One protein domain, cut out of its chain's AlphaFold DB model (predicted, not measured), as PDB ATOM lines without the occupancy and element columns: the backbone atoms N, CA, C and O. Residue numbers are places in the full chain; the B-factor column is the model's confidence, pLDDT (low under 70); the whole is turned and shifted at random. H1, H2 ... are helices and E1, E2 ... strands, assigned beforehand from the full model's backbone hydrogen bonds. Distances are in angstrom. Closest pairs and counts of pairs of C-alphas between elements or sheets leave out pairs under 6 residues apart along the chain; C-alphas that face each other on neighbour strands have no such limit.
ATOM      1  N   ASN A   2     142.766 158.276 133.271       54.44
ATOM      2  CA  ASN A   2     142.914 159.366 132.296       54.44
ATOM      3  C   ASN A   2     142.863 160.751 132.970       54.44
ATOM      4  O   ASN A   2     142.089 160.979 133.894       54.44
ATOM      5  N   GLY A   3     143.666 161.699 132.466       50.16
ATOM      6  CA  GLY A   3     143.672 163.106 132.896       50.16
ATOM      7  C   GLY A   3     144.712 163.462 133.970       50.16
ATOM      8  O   GLY A   3     145.217 162.606 134.686       50.16
ATOM      9  N   MET A   4     145.036 164.757 134.088       49.06
ATOM     10  CA  MET A   4     146.091 165.278 134.985       49.06
ATOM     11  C   MET A   4     145.770 165.141 136.491       49.06
ATOM     12  O   MET A   4     146.651 165.396 137.303       49.06
ATOM     13  N   ASN A   5     144.552 164.701 136.842       56.28
ATOM     14  CA  ASN A   5     144.102 164.432 138.215       56.28
ATOM     15  C   ASN A   5     143.581 162.995 138.443       56.28
ATOM     16  O   ASN A   5     143.219 162.671 139.567       56.28
ATOM     17  N   SER A   6     143.567 162.110 137.433       67.75
ATOM     18  CA  SER A   6     143.114 160.710 137.584       67.75
ATOM     19  C   SER A   6     141.695 160.510 138.163       67.75
ATOM     20  O   SER A   6     141.420 159.434 138.682       67.75
ATOM     21  N   ASP A   7     140.790 161.489 138.058       77.19
ATOM     22  CA  ASP A   7     139.433 161.443 138.648       77.19
ATOM     23  C   ASP A   7     138.438 160.532 137.896       77.19
ATOM     24  O   ASP A   7     137.271 160.442 138.275       77.19
ATOM     25  N   ASP A   8     138.876 159.878 136.816       81.88
ATOM     26  CA  ASP A   8     138.038 158.999 136.000       81.88
ATOM     27  C   ASP A   8     138.820 157.801 135.432       81.88
ATOM     28  O   ASP A   8     140.059 157.799 135.308       81.88
ATOM     29  N   CYS A   9     138.073 156.755 135.094       87.94
ATOM     30  CA  CYS A   9     138.597 155.558 134.466       87.94
ATOM     31  C   CYS A   9     138.932 155.780 132.987       87.94
ATOM     32  O   CYS A   9     138.459 156.701 132.328       87.94
ATOM     33  N   GLU A  10     139.827 154.940 132.463       88.56
ATOM     34  CA  GLU A  10     140.061 154.904 131.018       88.56
ATOM     35  C   GLU A  10     138.817 154.390 130.289       88.56
ATOM     36  O   GLU A  10     138.047 153.597 130.840       88.56
ATOM     37  N   ASP A  11     138.661 154.788 129.024       89.00
ATOM     38  CA  ASP A  11     137.647 154.211 128.146       89.00
ATOM     39  C   ASP A  11     137.724 152.682 128.202       89.00
ATOM     40  O   ASP A  11     138.807 152.101 128.153       89.00
ATOM     41  N   PHE A  12     136.565 152.025 128.282       95.25
ATOM     42  CA  PHE A  12     136.441 150.567 128.411       95.25
ATOM     43  C   PHE A  12     136.805 149.972 129.786       95.25
ATOM     44  O   PHE A  12     136.708 148.754 129.960       95.25
ATOM     45  N   TYR A  13     137.155 150.795 130.781       95.38
ATOM     46  CA  TYR A  13     137.441 150.375 132.161       95.38
ATOM     47  C   TYR A  13     136.382 150.843 133.170       95.38
ATOM     48  O   TYR A  13     136.700 151.203 134.302       95.38
ATOM     49  N   ASN A  14     135.113 150.793 132.762       95.81
ATOM     50  CA  ASN A  14     133.965 151.275 133.535       95.81
ATOM     51  C   ASN A  14     133.120 150.139 134.147       95.81
ATOM     52  O   ASN A  14     131.917 150.294 134.335       95.81
ATOM     53  N   ASP A  15     133.712 148.978 134.456       96.69
ATOM     54  CA  ASP A  15     132.972 147.843 135.038       96.69
ATOM     55  C   ASP A  15     132.696 147.995 136.546       96.69
ATOM     56  O   ASP A  15     131.954 147.229 137.162       96.69
ATOM     57  N   SER A  16     133.321 148.974 137.189       94.44
ATOM     58  CA  SER A  16     133.169 149.271 138.613       94.44
ATOM     59  C   SER A  16     133.279 150.776 138.831       94.44
ATOM     60  O   SER A  16     133.908 151.456 138.018       94.44
ATOM     61  N   PRO A  17     132.677 151.318 139.904       91.44
ATOM     62  CA  PRO A  17     132.727 152.750 140.147       91.44
ATOM     63  C   PRO A  17     134.166 153.167 140.454       91.44
ATOM     64  O   PRO A  17     134.852 152.498 141.231       91.44
ATOM     65  N   TRP A  18     134.600 154.288 139.879       89.94
ATOM     66  CA  TRP A  18     135.917 154.853 140.156       89.94
ATOM     67  C   TRP A  18     136.096 155.134 141.655       89.94
ATOM     68  O   TRP A  18     135.179 155.618 142.330       89.94
ATOM     69  N   ARG A  19     137.286 154.824 142.182       86.94
ATOM     70  CA  ARG A  19     137.705 155.153 143.549       86.94
ATOM     71  C   ARG A  19     139.192 155.506 143.559       86.94
ATOM     72  O   ARG A  19     139.961 154.871 142.842       86.94
ATOM     73  N   PRO A  20     139.623 156.458 144.399       83.88
ATOM     74  CA  PRO A  20     141.038 156.765 144.536       83.88
ATOM     75  C   PRO A  20     141.780 155.585 145.169       83.88
ATOM     76  O   PRO A  20     141.265 154.947 146.091       83.88
ATOM     77  N   GLY A  21     142.999 155.310 144.710       79.12
ATOM     78  CA  GLY A  21     143.889 154.358 145.374       79.12
ATOM     79  C   GLY A  21     144.242 154.814 146.795       79.12
ATOM     80  O   GLY A  21     144.463 156.000 147.040       79.12
ATOM     81  N   ILE A  22     144.293 153.868 147.727       82.25
ATOM     82  CA  ILE A  22     144.774 154.040 149.106       82.25
ATOM     83  C   ILE A  22     145.948 153.076 149.338       82.25
ATOM     84  O   ILE A  22     146.125 152.151 148.553       82.25
ATOM     85  N   GLU A  23     146.757 153.272 150.386       74.69
ATOM     86  CA  GLU A  23     148.041 152.552 150.566       74.69
ATOM     87  C   GLU A  23     147.950 151.025 150.371       74.69
ATOM     88  O   GLU A  23     148.800 150.452 149.695       74.69
ATOM     89  N   ASP A  24     146.885 150.387 150.865       81.56
ATOM     90  CA  ASP A  24     146.682 148.934 150.767       81.56
ATOM     91  C   ASP A  24     145.732 148.493 149.630       81.56
ATOM     92  O   ASP A  24     145.476 147.298 149.467       81.56
ATOM     93  N   GLN A  25     145.161 149.422 148.852       76.62
ATOM     94  CA  GLN A  25     144.219 149.112 147.764       76.62
ATOM     95  C   GLN A  25     144.410 150.069 146.586       76.62
ATOM     96  O   GLN A  25     144.056 151.245 146.667       76.62
ATOM     97  N   SER A  26     144.890 149.556 145.450       76.69
ATOM     98  CA  SER A  26     145.118 150.370 144.248       76.69
ATOM     99  C   SER A  26     143.830 150.939 143.639       76.69
ATOM    100  O   SER A  26     143.900 151.952 142.947       76.69
ATOM    101  N   ASN A  27     142.667 150.331 143.930       83.44
ATOM    102  CA  ASN A  27     141.353 150.709 143.391       83.44
ATOM    103  C   ASN A  27     141.379 150.894 141.867       83.44
ATOM    104  O   ASN A  27     140.815 151.834 141.310       83.44
ATOM    105  N   GLU A  28     142.069 149.976 141.196       85.75
ATOM    106  CA  GLU A  28     142.207 149.992 139.749       85.75
ATOM    107  C   GLU A  28     140.850 149.892 139.053       85.75
ATOM    108  O   GLU A  28     139.987 149.083 139.402       85.75
ATOM    109  N   CYS A  29     140.692 150.713 138.018       91.44
ATOM    110  CA  CYS A  29     139.552 150.652 137.125       91.44
ATOM    111  C   CYS A  29     139.453 149.275 136.468       91.44
ATOM    112  O   CYS A  29     140.448 148.709 136.006       91.44
ATOM    113  N   LYS A  30     138.235 148.742 136.396       94.56
ATOM    114  CA  LYS A  30     137.988 147.377 135.936       94.56
ATOM    115  C   LYS A  30     137.492 147.382 134.492       94.56
ATOM    116  O   LYS A  30     136.512 148.049 134.171       94.56
ATOM    117  N   ARG A  31     138.173 146.624 133.627       96.19
ATOM    118  CA  ARG A  31     137.816 146.461 132.207       96.19
ATOM    119  C   ARG A  31     136.423 145.846 132.062       96.19
ATOM    120  O   ARG A  31     136.117 144.872 132.745       96.19
ATOM    121  N   CYS A  32     135.626 146.359 131.132       97.69
ATOM    122  CA  CYS A  32     134.337 145.776 130.770       97.69
ATOM    123  C   CYS A  32     134.492 144.457 129.998       97.69
ATOM    124  O   CYS A  32     135.421 144.275 129.205       97.69
ATOM    125  N   GLU A  33     133.546 143.540 130.204       98.12
ATOM    126  CA  GLU A  33     133.412 142.306 129.426       98.12
ATOM    127  C   GLU A  33     132.317 142.499 128.374       98.12
ATOM    128  O   GLU A  33     131.135 142.486 128.695       98.12
ATOM    129  N   CYS A  34     132.715 142.698 127.119       98.50
ATOM    130  CA  CYS A  34     131.792 142.899 125.996       98.50
ATOM    131  C   CYS A  34     131.880 141.790 124.946       98.50
ATOM    132  O   CYS A  34     131.490 142.001 123.798       98.50
ATOM    133  N   ASN A  35     132.462 140.639 125.298       98.31
ATOM    134  CA  ASN A  35     132.664 139.506 124.401       98.31
ATOM    135  C   ASN A  35     133.362 139.885 123.074       98.31
ATOM    136  O   ASN A  35     133.086 139.287 122.048       98.31
ATOM    137  N   ASP A  36     134.250 140.883 123.077       98.31
ATOM    138  CA  ASP A  36     134.913 141.434 121.877       98.31
ATOM    139  C   ASP A  36     133.954 142.025 120.813       98.31
ATOM    140  O   ASP A  36     134.296 142.166 119.638       98.31
ATOM    141  N   HIS A  37     132.752 142.430 121.233       98.50
ATOM    142  CA  HIS A  37     131.730 143.044 120.377       98.50
ATOM    143  C   HIS A  37     131.487 144.529 120.657       98.50
ATOM    144  O   HIS A  37     130.657 145.144 119.991       98.50
ATOM    145  N   ALA A  38     132.211 145.123 121.599       98.31
ATOM    146  CA  ALA A  38     132.242 146.563 121.817       98.31
ATOM    147  C   ALA A  38     133.626 146.976 122.319       98.31
ATOM    148  O   ALA A  38     134.351 146.178 122.913       98.31
ATOM    149  N   THR A  39     133.980 148.237 122.084       96.62
ATOM    150  CA  THR A  39     135.229 148.852 122.566       96.62
ATOM    151  C   THR A  39     134.968 149.993 123.543       96.62
ATOM    152  O   THR A  39     135.897 150.691 123.938       96.62
ATOM    153  N   ARG A  40     133.700 150.222 123.904       96.12
ATOM    154  CA  ARG A  40     133.249 151.257 124.834       96.12
ATOM    155  C   ARG A  40     132.189 150.672 125.762       96.12
ATOM    156  O   ARG A  40     131.473 149.744 125.388       96.12
ATOM    157  N   CYS A  41     132.154 151.187 126.978       97.38
ATOM    158  CA  CYS A  41     131.151 150.855 127.973       97.38
ATOM    159  C   CYS A  41     131.021 152.010 128.962       97.38
ATOM    160  O   CYS A  41     131.986 152.757 129.185       97.38
ATOM    161  N   HIS A  42     129.874 152.081 129.619       96.12
ATOM    162  CA  HIS A  42     129.630 152.966 130.748       96.12
ATOM    163  C   HIS A  42     129.302 152.158 132.005       96.12
ATOM    164  O   HIS A  42     128.931 150.987 131.935       96.12
ATOM    165  N   PHE A  43     129.461 152.792 133.161       96.81
ATOM    166  CA  PHE A  43     129.074 152.205 134.437       96.81
ATOM    167  C   PHE A  43     127.599 152.494 134.733       96.81
ATOM    168  O   PHE A  43     127.163 153.643 134.635       96.81
ATOM    169  N   ASP A  44     126.856 151.478 135.167       97.62
ATOM    170  CA  ASP A  44     125.469 151.592 135.612       97.62
ATOM    171  C   ASP A  44     125.286 151.033 137.037       97.62
ATOM    172  O   ASP A  44     125.612 149.882 137.350       97.62
ATOM    173  N   TRP A  45     124.727 151.860 137.927       96.69
ATOM    174  CA  TRP A  45     124.508 151.506 139.334       96.69
ATOM    175  C   TRP A  45     123.456 150.413 139.540       96.69
ATOM    176  O   TRP A  45     123.574 149.625 140.483       96.69
ATOM    177  N   ALA A  46     122.420 150.359 138.703       97.94
ATOM    178  CA  ALA A  46     121.384 149.340 138.813       97.94
ATOM    179  C   ALA A  46     121.944 147.967 138.421       97.94
ATOM    180  O   ALA A  46     121.694 146.990 139.131       97.94
ATOM    181  N   VAL A  47     122.765 147.907 137.368       97.75
ATOM    182  CA  VAL A  47     123.483 146.687 136.964       97.75
ATOM    183  C   VAL A  47     124.460 146.249 138.056       97.75
ATOM    184  O   VAL A  47     124.428 145.092 138.481       97.75
ATOM    185  N   TYR A  48     125.245 147.182 138.605       97.31
ATOM    186  CA  TYR A  48     126.178 146.885 139.692       97.31
ATOM    187  C   TYR A  48     125.481 146.307 140.929       97.31
ATOM    188  O   TYR A  48     125.904 145.274 141.451       97.31
ATOM    189  N   ASN A  49     124.372 146.908 141.361       97.56
ATOM    190  CA  ASN A  49     123.596 146.408 142.495       97.56
ATOM    191  C   ASN A  49     122.971 145.036 142.202       97.56
ATOM    192  O   ASN A  49     123.033 144.143 143.049       97.56
ATOM    193  N   ALA A  50     122.410 144.844 141.004       97.38
ATOM    194  CA  ALA A  50     121.822 143.570 140.591       97.38
ATOM    195  C   ALA A  50     122.861 142.436 140.519       97.38
ATOM    196  O   ALA A  50     122.532 141.285 140.797       97.38
ATOM    197  N   SER A  51     124.122 142.764 140.217       96.25
ATOM    198  CA  SER A  51     125.246 141.816 140.201       96.25
ATOM    199  C   SER A  51     125.786 141.451 141.595       96.25
ATOM    200  O   SER A  51     126.778 140.726 141.697       96.25
ATOM    201  N   GLY A  52     125.207 141.992 142.674       97.12
ATOM    202  CA  GLY A  52     125.759 141.844 144.022       97.12
ATOM    203  C   GLY A  52     127.076 142.601 144.209       97.12
ATOM    204  O   GLY A  52     127.977 142.097 144.876       97.12
ATOM    205  N   PHE A  53     127.188 143.797 143.620       95.06
ATOM    206  CA  PHE A  53     128.367 144.671 143.684       95.06
ATOM    207  C   PHE A  53     129.625 144.081 143.018       95.06
ATOM    208  O   PHE A  53     130.749 144.362 143.441       95.06
ATOM    209  N   SER A  54     129.455 143.268 141.971       94.94
ATOM    210  CA  SER A  54     130.564 142.585 141.289       94.94
ATOM    211  C   SER A  54     130.920 143.169 139.913       94.94
ATOM    212  O   SER A  54     132.104 143.192 139.557       94.94
ATOM    213  N   SER A  55     129.935 143.648 139.147       96.75
ATOM    214  CA  SER A  55     130.098 144.192 137.790       96.75
ATOM    215  C   SER A  55     128.933 145.120 137.437       96.75
ATOM    216  O   SER A  55     127.770 144.776 137.634       96.75
ATOM    217  N   GLY A  56     129.253 146.324 136.969       97.38
ATOM    218  CA  GLY A  56     128.288 147.352 136.572       97.38
ATOM    219  C   GLY A  56     128.501 147.874 135.157       97.38
ATOM    220  O   GLY A  56     127.837 148.830 134.772       97.38
ATOM    221  N   GLY A  57     129.438 147.296 134.403       97.81
ATOM    222  CA  GLY A  57     129.725 147.726 133.042       97.81
ATOM    223  C   GLY A  57     128.596 147.358 132.085       97.81
ATOM    224  O   GLY A  57     128.145 146.213 132.051       97.81
ATOM    225  N   VAL A  58     128.179 148.326 131.275       98.38
ATOM    226  CA  VAL A  58     127.223 148.153 130.180       98.38
ATOM    227  C   VAL A  58     127.903 148.571 128.887       98.38
ATOM    228  O   VAL A  58     128.356 149.705 128.743       98.38
ATOM    229  N   CYS A  59     128.018 147.633 127.956       98.56
ATOM    230  CA  CYS A  59     128.658 147.839 126.668       98.56
ATOM    231  C   CYS A  59     127.831 148.768 125.779       98.56
ATOM    232  O   CYS A  59     126.623 148.587 125.618       98.56
ATOM    233  N   ASP A  60     128.509 149.720 125.147       97.88
ATOM    234  CA  ASP A  60     127.893 150.648 124.207       97.88
ATOM    235  C   ASP A  60     128.018 150.111 122.780       97.88
ATOM    236  O   ASP A  60     129.055 149.564 122.400       97.88
ATOM    237  N   ASP A  61     126.973 150.302 121.973       97.56
ATOM    238  CA  ASP A  61     126.978 150.006 120.538       97.56
ATOM    239  C   ASP A  61     127.504 148.602 120.186       97.56
ATOM    240  O   ASP A  61     128.414 148.453 119.367       97.56
ATOM    241  N   CYS A  62     126.918 147.551 120.774       98.56
ATOM    242  CA  CYS A  62     127.261 146.168 120.439       98.56
ATOM    243  C   CYS A  62     127.238 145.921 118.914       98.56
ATOM    244  O   CYS A  62     126.203 146.030 118.236       98.56
ATOM    245  N   GLN A  63     128.408 145.563 118.389       98.56
ATOM    246  CA  GLN A  63     128.665 145.226 116.992       98.56
ATOM    247  C   GLN A  63     128.254 143.778 116.690       98.56
ATOM    248  O   GLN A  63     127.750 143.058 117.551       98.56
ATOM    249  N   HIS A  64     128.459 143.330 115.447       98.50
ATOM    250  CA  HIS A  64     128.311 141.917 115.057       98.50
ATOM    251  C   HIS A  64     126.916 141.318 115.347       98.50
ATOM    252  O   HIS A  64     126.779 140.139 115.660       98.50
ATOM    253  N   ASN A  65     125.866 142.142 115.239       98.19
ATOM    254  CA  ASN A  65     124.473 141.769 115.526       98.19
ATOM    255  C   ASN A  65     124.237 141.251 116.954       98.19
ATOM    256  O   ASN A  65     123.319 140.464 117.181       98.19
ATOM    257  N   LYS A  66     125.030 141.730 117.914       98.25
ATOM    258  CA  LYS A  66     124.878 141.439 119.340       98.25
ATOM    259  C   LYS A  66     124.061 142.491 120.081       98.25
ATOM    260  O   LYS A  66     123.933 143.628 119.634       98.25
ATOM    261  N   MET A  67     123.542 142.118 121.239       97.94
ATOM    262  CA  MET A  67     122.887 142.990 122.206       97.94
ATOM    263  C   MET A  67     123.031 142.419 123.624       97.94
ATOM    264  O   MET A  67     123.596 141.340 123.800       97.94
ATOM    265  N   GLY A  68     122.502 143.137 124.615       97.56
ATOM    266  CA  GLY A  68     122.675 142.822 126.034       97.56
ATOM    267  C   GLY A  68     123.795 143.648 126.662       97.56
ATOM    268  O   GLY A  68     124.562 144.301 125.951       97.56
ATOM    269  N   ASN A  69     123.872 143.640 127.993       98.00
ATOM    270  CA  ASN A  69     124.818 144.477 128.739       98.00
ATOM    271  C   ASN A  69     126.275 144.128 128.428       98.00
ATOM    272  O   ASN A  69     127.135 144.994 128.521       98.00
ATOM    273  N   ASN A  70     126.541 142.883 128.034       98.31
ATOM    274  CA  ASN A  70     127.862 142.349 127.733       98.31
ATOM    275  C   ASN A  70     127.974 141.913 126.261       98.31
ATOM    276  O   ASN A  70     128.887 141.166 125.900       98.31
ATOM    277  N   CYS A  71     127.043 142.345 125.401       98.50
ATOM    278  CA  CYS A  71     126.915 141.869 124.021       98.50
ATOM    279  C   CYS A  71     126.820 140.330 123.935       98.50
ATOM    280  O   CYS A  71     127.401 139.684 123.057       98.50
ATOM    281  N   GLU A  72     126.124 139.725 124.892       97.19
ATOM    282  CA  GLU A  72     126.042 138.282 125.084       97.19
ATOM    283  C   GLU A  72     124.898 137.626 124.300       97.19
ATOM    284  O   GLU A  72     124.942 136.422 124.069       97.19
ATOM    285  N   GLN A  73     123.937 138.405 123.800       97.06
ATOM    286  CA  GLN A  73     122.759 137.912 123.075       97.06
ATOM    287  C   GLN A  73     122.802 138.338 121.607       97.06
ATOM    288  O   GLN A  73     123.384 139.368 121.272       97.06
ATOM    289  N   CYS A  74     122.170 137.580 120.713       97.81
ATOM    290  CA  CYS A  74     121.935 138.042 119.343       97.81
ATOM    291  C   CYS A  74     120.740 139.006 119.280       97.81
ATOM    292  O   CYS A  74     119.773 138.868 120.027       97.81
ATOM    293  N   LYS A  75     120.798 139.990 118.375       97.31
ATOM    294  CA  LYS A  75     119.670 140.886 118.074       97.31
ATOM    295  C   LYS A  75     118.476 140.092 117.513       97.31
ATOM    296  O   LYS A  75     118.681 139.023 116.937       97.31
TER     297      LYS A  75
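Overview. This is residues 2 to 75 of the 158 residues of a protein of Meloidogyne enterolobii (UniProt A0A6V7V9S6). There is little regular structure: a small two-stranded sheet, E1 and E2, sits near the middle of an elongated run of loops, with H1 off one end of the strands. A long loop reaches out at one end, where residues 21 to 26 stick out, and residues 60 to 75 make the other end. The printed part has 74 residues, with E1, H1 and E2 in chain order, 12 residues in these named elements, and a mixed class. It is only just compact, close to loose, with a radius of gyration of the C-alphas of 13.2 A and spans of 44 by 28 by 16 A.

Along the chain. E1, residues 41 to 43, begins at C-alpha (131.151, 150.855, 127.973) and is 6.9 A long. E2, residues 57 to 59, is 6.5 A long and ends at C-alpha (128.658, 147.839, 126.668). H1, residues 45 to 50, is 8.5 A long.

Arrangement. E1 and E2 are antiparallel at 150 degrees, with N 58 and O 42 2.8 A apart, within hydrogen-bond range. The closest C-alphas of H1 and E2, Val 47 and Gly 57, are 7.4 A apart. Every O i to N i+4 pair in H1 is within hydrogen-bond range. Residues 66 to 67 pair antiparallel with residues 73 to 74.

Size, cuts and confidence. The C-alphas farthest apart, Glu 23 and Lys 75, are 44.7 A apart. The printed part has no cut, and residues 2 to 6 have pLDDT under 70.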